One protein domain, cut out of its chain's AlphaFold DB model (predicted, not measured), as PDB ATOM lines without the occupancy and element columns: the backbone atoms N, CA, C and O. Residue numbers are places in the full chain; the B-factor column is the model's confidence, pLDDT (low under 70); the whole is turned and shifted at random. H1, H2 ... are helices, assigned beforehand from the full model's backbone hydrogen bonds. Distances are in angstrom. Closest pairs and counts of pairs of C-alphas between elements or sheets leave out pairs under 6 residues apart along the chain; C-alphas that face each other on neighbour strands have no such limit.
ATOM      1  N   TYR A   8     -34.773 -38.584  16.692       87.56
ATOM      2  CA  TYR A   8     -33.912 -37.455  16.361       87.56
ATOM      3  C   TYR A   8     -34.459 -36.663  15.171       87.56
ATOM      4  O   TYR A   8     -34.701 -35.466  15.302       87.56
ATOM      5  N   ASN A   9     -34.731 -37.336  14.047       87.56
ATOM      6  CA  ASN A   9     -35.232 -36.683  12.838       87.56
ATOM      7  C   ASN A   9     -36.571 -35.977  13.083       87.56
ATOM      8  O   ASN A   9     -36.757 -34.856  12.620       87.56
ATOM      9  N   LEU A  10     -37.470 -36.599  13.851       89.75
ATOM     10  CA  LEU A  10     -38.777 -36.031  14.178       89.75
ATOM     11  C   LEU A  10     -38.638 -34.726  14.975       89.75
ATOM     12  O   LEU A  10     -39.197 -33.699  14.591       89.75
ATOM     13  N   ILE A  11     -37.837 -34.732  16.044       89.56
ATOM     14  CA  ILE A  11     -37.600 -33.532  16.858       89.56
ATOM     15  C   ILE A  11     -36.850 -32.456  16.058       89.56
ATOM     16  O   ILE A  11     -37.124 -31.267  16.216       89.56
ATOM     17  N   THR A  12     -35.932 -32.845  15.168       88.75
ATOM     18  CA  THR A  12     -35.259 -31.903  14.262       88.75
ATOM     19  C   THR A  12     -36.236 -31.244  13.288       88.75
ATOM     20  O   THR A  12     -36.131 -30.039  13.066       88.75
ATOM     21  N   GLU A  13     -37.193 -31.985  12.729       89.94
ATOM     22  CA  GLU A  13     -38.229 -31.419  11.856       89.94
ATOM     23  C   GLU A  13     -39.153 -30.464  12.617       89.94
ATOM     24  O   GLU A  13     -39.410 -29.362  12.131       89.94
ATOM     25  N   LEU A  14     -39.573 -30.816  13.839       89.62
ATOM     26  CA  LEU A  14     -40.345 -29.904  14.693       89.62
ATOM     27  C   LEU A  14     -39.588 -28.605  14.958       89.62
ATOM     28  O   LEU A  14     -40.130 -27.516  14.780       89.62
ATOM     29  N   ARG A  15     -38.304 -28.712  15.309       89.94
ATOM     30  CA  ARG A  15     -37.448 -27.546  15.533       89.94
ATOM     31  C   ARG A  15     -37.322 -26.675  14.286       89.94
ATOM     32  O   ARG A  15     -37.323 -25.458  14.405       89.94
ATOM     33  N   LYS A  16     -37.212 -27.268  13.096       89.44
ATOM     34  CA  LYS A  16     -37.100 -26.506  11.842       89.44
ATOM     35  C   LYS A  16     -38.403 -25.817  11.447       89.44
ATOM     36  O   LYS A  16     -38.356 -24.685  10.985       89.44
ATOM     37  N   ARG A  17     -39.541 -26.498  11.596       90.00
ATOM     38  CA  ARG A  17     -40.847 -26.003  11.130       90.00
ATOM     39  C   ARG A  17     -41.507 -25.038  12.108       90.00
ATOM     40  O   ARG A  17     -42.129 -24.078  11.677       90.00
ATOM     41  N   PHE A  18     -41.357 -25.290  13.405       88.88
ATOM     42  CA  PHE A  18     -42.073 -24.572  14.462       88.88
ATOM     43  C   PHE A  18     -41.147 -23.794  15.400       88.88
ATOM     44  O   PHE A  18     -41.619 -23.176  16.345       88.88
ATOM     45  N   ASN A  19     -39.830 -23.834  15.165       89.31
ATOM     46  CA  ASN A  19     -38.822 -23.225  16.036       89.31
ATOM     47  C   ASN A  19     -38.912 -23.679  17.509       89.31
ATOM     48  O   ASN A  19     -38.485 -22.966  18.411       89.31
ATOM     49  N   ILE A  20     -39.451 -24.879  17.751       87.19
ATOM     50  CA  ILE A  20     -39.643 -25.429  19.094       87.19
ATOM     51  C   ILE A  20     -38.447 -26.275  19.535       87.19
ATOM     52  O   ILE A  20     -37.822 -26.998  18.749       87.19
ATOM     53  N   THR A  21     -38.112 -26.205  20.820       87.88
ATOM     54  CA  THR A  21     -37.027 -26.987  21.420       87.88
ATOM     55  C   THR A  21     -37.537 -28.244  22.124       87.88
ATOM     56  O   THR A  21     -38.663 -28.309  22.608       87.88
ATOM     57  N   ILE A  22     -36.665 -29.248  22.285       86.81
ATOM     58  CA  ILE A  22     -36.995 -30.449  23.073       86.81
ATOM     59  C   ILE A  22     -37.349 -30.129  24.533       86.81
ATOM     60  O   ILE A  22     -38.079 -30.882  25.171       86.81
ATOM     61  N   VAL A  23     -36.837 -29.020  25.076       87.00
ATOM     62  CA  VAL A  23     -37.148 -28.580  26.441       87.00
ATOM     63  C   VAL A  23     -38.605 -28.136  26.533       87.00
ATOM     64  O   VAL A  23     -39.287 -28.514  27.478       87.00
ATOM     65  N   GLU A  24     -39.093 -27.384  25.547       87.31
ATOM     66  CA  GLU A  24     -40.495 -26.957  25.474       87.31
ATOM     67  C   GLU A  24     -41.428 -28.150  25.268       87.31
ATOM     68  O   GLU A  24     -42.382 -28.307  26.022       87.31
ATOM     69  N   LEU A  25     -41.072 -29.072  24.366       87.56
ATOM     70  CA  LEU A  25     -41.828 -30.314  24.153       87.56
ATOM     71  C   LEU A  25     -41.956 -31.166  25.435       87.56
ATOM     72  O   LEU A  25     -42.931 -31.893  25.603       87.56
ATOM     73  N   ARG A  26     -40.981 -31.089  26.354       87.50
ATOM     74  CA  ARG A  26     -40.984 -31.819  27.637       87.50
ATOM     75  C   ARG A  26     -41.701 -31.096  28.775       87.50
ATOM     76  O   ARG A  26     -42.034 -31.746  29.760       87.50
ATOM     77  N   LYS A  27     -41.927 -29.784  28.669       86.88
ATOM     78  CA  LYS A  27     -42.634 -28.998  29.696       86.88
ATOM     79  C   LYS A  27     -44.147 -29.246  29.709       86.88
ATOM     80  O   LYS A  27     -44.811 -28.812  30.643       86.88
ATOM     81  N   GLY A  28     -44.650 -29.979  28.719       81.25
ATOM     82  CA  GLY A  28     -46.071 -30.209  28.507       81.25
ATOM     83  C   GLY A  28     -46.571 -29.303  27.392       81.25
ATOM     84  O   GLY A  28     -46.405 -28.087  27.447       81.25
ATOM     85  N   LEU A  29     -47.146 -29.926  26.368       87.00
ATOM     86  CA  LEU A  29     -47.784 -29.250  25.249       87.00
ATOM     87  C   LEU A  29     -49.279 -29.153  25.507       87.00
ATOM     88  O   LEU A  29     -49.862 -30.047  26.127       87.00
ATOM     89  N   LYS A  30     -49.903 -28.091  25.006       91.44
ATOM     90  CA  LYS A  30     -51.364 -28.012  24.982       91.44
ATOM     91  C   LYS A  30     -51.910 -28.954  23.910       91.44
ATOM     92  O   LYS A  30     -51.243 -29.223  22.915       91.44
ATOM     93  N   GLU A  31     -53.141 -29.416  24.094       89.56
ATOM     94  CA  GLU A  31     -53.807 -30.364  23.188       89.56
ATOM     95  C   GLU A  31     -53.815 -29.869  21.731       89.56
ATOM     96  O   GLU A  31     -53.383 -30.585  20.833       89.56
ATOM     97  N   TYR A  32     -54.121 -28.584  21.504       92.12
ATOM     98  CA  TYR A  32     -54.072 -27.993  20.159       92.12
ATOM     99  C   TYR A  32     -52.667 -28.005  19.529       92.12
ATOM    100  O   TYR A  32     -52.531 -28.067  18.308       92.12
ATOM    101  N   GLU A  33     -51.603 -27.913  20.334       90.12
ATOM    102  CA  GLU A  33     -50.225 -27.951  19.831       90.12
ATOM    103  C   GLU A  33     -49.856 -29.373  19.422       90.12
ATOM    104  O   GLU A  33     -49.242 -29.574  18.376       90.12
ATOM    105  N   ILE A  34     -50.272 -30.357  20.225       90.06
ATOM    106  CA  ILE A  34     -50.081 -31.783  19.948       90.06
ATOM    107  C   ILE A  34     -50.733 -32.142  18.611       90.06
ATOM    108  O   ILE A  34     -50.049 -32.683  17.738       90.06
ATOM    109  N   GLU A  35     -52.002 -31.778  18.413       92.69
ATOM    110  CA  GLU A  35     -52.719 -32.019  17.156       92.69
ATOM    111  C   GLU A  35     -52.044 -31.324  15.970       92.69
ATOM    112  O   GLU A  35     -51.819 -31.941  14.927       92.69
ATOM    113  N   MET A  36     -51.663 -30.051  16.127       93.12
ATOM    114  CA  MET A  36     -50.989 -29.287  15.074       93.12
ATOM    115  C   MET A  36     -49.667 -29.944  14.651       93.12
ATOM    116  O   MET A  36     -49.406 -30.094  13.455       93.12
ATOM    117  N   TYR A  37     -48.839 -30.365  15.611       91.50
ATOM    118  CA  TYR A  37     -47.567 -31.035  15.330       91.50
ATOM    119  C   TYR A  37     -47.765 -32.406  14.683       91.50
ATOM    120  O   TYR A  37     -47.043 -32.749  13.743       91.50
ATOM    121  N   CYS A  38     -48.751 -33.169  15.157       90.31
ATOM    122  CA  CYS A  38     -49.094 -34.475  14.608       90.31
ATOM    123  C   CYS A  38     -49.565 -34.362  13.155       90.31
ATOM    124  O   CYS A  38     -49.009 -35.028  12.279       90.31
ATOM    125  N   ASN A  39     -50.488 -33.439  12.875       91.25
ATOM    126  CA  ASN A  39     -51.001 -33.179  11.530       91.25
ATOM    127  C   ASN A  39     -49.904 -32.699  10.574       91.25
ATOM    128  O   ASN A  39     -49.800 -33.184   9.449       91.25
ATOM    129  N   ALA A  40     -49.034 -31.791  11.020       89.19
ATOM    130  CA  ALA A  40     -47.969 -31.250  10.179       89.19
ATOM    131  C   ALA A  40     -46.897 -32.280   9.793       89.19
ATOM    132  O   ALA A  40     -46.219 -32.117   8.772       89.19
ATOM    133  N   LEU A  41     -46.712 -33.312  10.616       86.56
ATOM    134  CA  LEU A  41     -45.754 -34.390  10.372       86.56
ATOM    135  C   LEU A  41     -46.409 -35.681   9.872       86.56
ATOM    136  O   LEU A  41     -45.683 -36.610   9.524       86.56
ATOM    137  N   GLY A  42     -47.743 -35.743   9.818       89.69
ATOM    138  CA  GLY A  42     -48.486 -36.955   9.466       89.69
ATOM    139  C   GLY A  42     -48.229 -38.108  10.441       89.69
ATOM    140  O   GLY A  42     -48.121 -39.257  10.019       89.69
ATOM    141  N   ILE A  43     -48.060 -37.800  11.730       89.06
ATOM    142  CA  ILE A  43     -47.774 -38.776  12.793       89.06
ATOM    143  C   ILE A  43     -48.916 -38.822  13.806       89.06
ATOM    144  O   ILE A  43     -49.735 -37.913  13.871       89.06
ATOM    145  N   THR A  44     -48.936 -39.858  14.639       91.38
ATOM    146  CA  THR A  44     -49.851 -39.939  15.783       91.38
ATOM    147  C   THR A  44     -49.230 -39.320  17.033       91.38
ATOM    148  O   THR A  44     -48.003 -39.231  17.169       91.38
ATOM    149  N   GLU A  45     -50.076 -38.971  18.002       90.94
ATOM    150  CA  GLU A  45     -49.637 -38.459  19.305       90.94
ATOM    151  C   GLU A  45     -48.706 -39.439  20.019       90.94
ATOM    152  O   GLU A  45     -47.690 -39.053  20.594       90.94
ATOM    153  N   THR A  46     -49.001 -40.738  19.929       90.94
ATOM    154  CA  THR A  46     -48.161 -41.786  20.511       90.94
ATOM    155  C   THR A  46     -46.745 -41.745  19.938       90.94
ATOM    156  O   THR A  46     -45.775 -41.852  20.690       90.94
ATOM    157  N   THR A  47     -46.604 -41.543  18.624       89.88
ATOM    158  CA  THR A  47     -45.298 -41.392  17.967       89.88
ATOM    159  C   THR A  47     -44.594 -40.110  18.407       89.88
ATOM    160  O   THR A  47     -43.386 -40.144  18.660       89.88
ATOM    161  N   LEU A  48     -45.331 -39.005  18.559       90.56
ATOM    162  CA  LEU A  48     -44.794 -37.740  19.065       90.56
ATOM    163  C   LEU A  48     -44.237 -37.901  20.490       90.56
ATOM    164  O   LEU A  48     -43.065 -37.604  20.735       90.56
ATOM    165  N   PHE A  49     -45.024 -38.449  21.419       90.75
ATOM    166  CA  PHE A  49     -44.591 -38.676  22.803       90.75
ATOM    167  C   PHE A  49     -43.455 -39.694  22.904       90.75
ATOM    168  O   PHE A  49     -42.501 -39.493  23.666       90.75
ATOM    169  N   TRP A  50     -43.504 -40.762  22.105       91.50
ATOM    170  CA  TRP A  50     -42.406 -41.720  22.007       91.50
ATOM    171  C   TRP A  50     -41.110 -41.039  21.557       91.50
ATOM    172  O   TRP A  50     -40.059 -41.281  22.158       91.50
ATOM    173  N   ALA A  51     -41.171 -40.150  20.563       90.69
ATOM    174  CA  ALA A  51     -40.005 -39.419  20.083       90.69
ATOM    175  C   ALA A  51     -39.464 -38.435  21.129       90.69
ATOM    176  O   ALA A  51     -38.256 -38.403  21.356       90.69
ATOM    177  N   ILE A  52     -40.331 -37.697  21.830       90.88
ATOM    178  CA  ILE A  52     -39.931 -36.774  22.909       90.88
ATOM    179  C   ILE A  52     -39.213 -37.530  24.042       90.88
ATOM    180  O   ILE A  52     -38.165 -37.082  24.537       90.88
ATOM    181  N   LYS A  53     -39.744 -38.701  24.422       90.31
ATOM    182  CA  LYS A  53     -39.182 -39.572  25.468       90.31
ATOM    183  C   LYS A  53     -37.852 -40.203  25.051       90.31
ATOM    184  O   LYS A  53     -36.933 -40.273  25.862       90.31
ATOM    185  N   ASN A  54     -37.735 -40.637  23.796       89.94
ATOM    186  CA  ASN A  54     -36.550 -41.328  23.275       89.94
ATOM    187  C   ASN A  54     -35.542 -40.401  22.584       89.94
ATOM    188  O   ASN A  54     -34.524 -40.874  22.073       89.94
ATOM    189  N   TYR A  55     -35.788 -39.089  22.570       88.25
ATOM    190  CA  TYR A  55     -34.856 -38.130  21.999       88.25
ATOM    191  C   TYR A  55     -33.536 -38.139  22.769       88.25
ATOM    192  O   TYR A  55     -33.466 -37.754  23.944       88.25
ATOM    193  N   LYS A  56     -32.476 -38.536  22.068       83.38
ATOM    194  CA  LYS A  56     -31.095 -38.406  22.518       83.38
ATOM    195  C   LYS A  56     -30.425 -37.336  21.658       83.38
ATOM    196  O   LYS A  56     -30.351 -37.526  20.442       83.38
ATOM    197  N   PRO A  57     -29.953 -36.221  22.242       72.12
ATOM    198  CA  PRO A  57     -29.161 -35.266  21.487       72.12
ATOM    199  C   PRO A  57     -27.914 -35.983  20.962       72.12
ATOM    200  O   PRO A  57     -27.191 -36.638  21.715       72.12
ATOM    201  N   ASN A  58     -27.670 -35.893  19.656       67.94
ATOM    202  CA  ASN A  58     -26.412 -36.364  19.100       67.94
ATOM    203  C   ASN A  58     -25.297 -35.474  19.663       67.94
ATOM    204  O   ASN A  58     -25.310 -34.263  19.442       67.94
ATOM    205  N   LYS A  59     -24.303 -36.070  20.337       56.97
ATOM    206  CA  LYS A  59     -23.135 -35.371  20.924       56.97
ATOM    207  C   LYS A  59     -22.391 -34.443  19.940       56.97
ATOM    208  O   LYS A  59     -21.614 -33.594  20.359       56.97
ATOM    209  N   LYS A  60     -22.637 -34.565  18.627       53.69
ATOM    210  CA  LYS A  60     -22.089 -33.681  17.587       53.69
ATOM    211  C   LYS A  60     -22.721 -32.278  17.538       53.69
ATOM    212  O   LYS A  60     -22.039 -31.356  17.105       53.69
ATOM    213  N   GLU A  61     -23.962 -32.076  17.993       48.44
ATOM    214  CA  GLU A  61     -24.576 -30.730  18.036       48.44
ATOM    215  C   GLU A  61     -24.140 -29.907  19.262       48.44
ATOM    216  O   GLU A  61     -24.174 -28.677  19.223       48.44
ATOM    217  N   GLU A  62     -23.670 -30.554  20.332       46.06
ATOM    218  CA  GLU A  62     -23.193 -29.873  21.546       46.06
ATOM    219  C   GLU A  62     -21.883 -29.100  21.294       46.06
ATOM    220  O   GLU A  62     -21.685 -27.995  21.799       46.06
ATOM    221  N   HIS A  63     -21.039 -29.604  20.387       42.03
ATOM    222  CA  HIS A  63     -19.806 -28.928  19.970       42.03
ATOM    223  C   HIS A  63     -20.037 -27.667  19.118       42.03
ATOM    224  O   HIS A  63     -19.151 -26.816  19.048       42.03
ATOM    225  N   LEU A  64     -21.206 -27.512  18.480       46.03
ATOM    226  CA  LEU A  64     -21.524 -26.302  17.707       46.03
ATOM    227  C   LEU A  64     -22.003 -25.150  18.599       46.03
ATOM    228  O   LEU A  64     -21.774 -23.994  18.255       46.03
ATOM    229  N   LYS A  65     -22.592 -25.441  19.768       44.78
ATOM    230  CA  LYS A  65     -22.915 -24.410  20.772       44.78
ATOM    231  C   LYS A  65     -21.718 -24.034  21.650       44.78
ATOM    232  O   LYS A  65     -21.618 -22.882  22.057       44.78
ATOM    233  N   ALA A  66     -20.782 -24.955  21.888       47.25
ATOM    234  CA  ALA A  66     -19.589 -24.686  22.699       47.25
ATOM    235  C   ALA A  66     -18.538 -23.779  22.018       47.25
ATOM    236  O   ALA A  66     -17.638 -23.285  22.691       47.25
ATOM    237  N   LYS A  67     -18.641 -23.524  20.703       44.03
ATOM    238  CA  LYS A  67     -17.711 -22.641  19.969       44.03
ATOM    239  C   LYS A  67     -18.038 -21.143  20.046       44.03
ATOM    240  O   LYS A  67     -17.284 -20.349  19.494       44.03
TER     241      LYS A  67
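AT A GLANCE: This is residues 8 to 67 of the 77 residues of an uncharacterized protein of Psychrilyobacter sp. S5 (UniProt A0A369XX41). H1 and H3 pack steeply or squarely against H4 in a small body that also holds the short H2, while residues 59 to 67, mostly H5, stick out and make the length. The printed part has 60 residues with five named helices, H1 to H5 in order, and no named strand: all helix. It is compact, radius of gyration of the C-alphas 12.0 A, spanning 37 by 20 by 19 A.

IN THESE COORDINATES: H1, residues 8 to 18, begins at C-alpha 8 (-33.912, -37.455, 16.361) and measures 15.4 A. H2 is residues 22 to 26, H3 31 to 41 at 15.7 A, H4 45 to 54 at 14.0 A. H5, residues 59 to 65, ends at C-alpha 65 (-22.915, -24.410, 20.772).

HOW THE PARTS SIT: H4 is the hub. H1 touches it at a steep tilt of 65 degrees, opposite ways; closest C-alphas, Leu 10 and Ala 51, 6.9 A. H2 only just touches H4, with 3 pairs of C-alphas within 8 A; closest, Leu 25 and Ile 52, 6.8 A. H3 touches H4, about perpendicular at 87 degrees; closest C-alphas, Cys 38 and Glu 45, 6.2 A. H5 is apart from H1, H2, H3 and H4. Every O i to N i+4 pair is within hydrogen-bond range in H1, H2, H3 and H4; H5 has 0 of 3, and 2 of 4 O i to N i+3 pairs.

THE WHOLE: The C-alphas farthest apart, Glu 31 and Lys 67, are 37.1 A apart. The printed part has no cut, and its four links are tight. Residues 58 to 67 have pLDDT under 70.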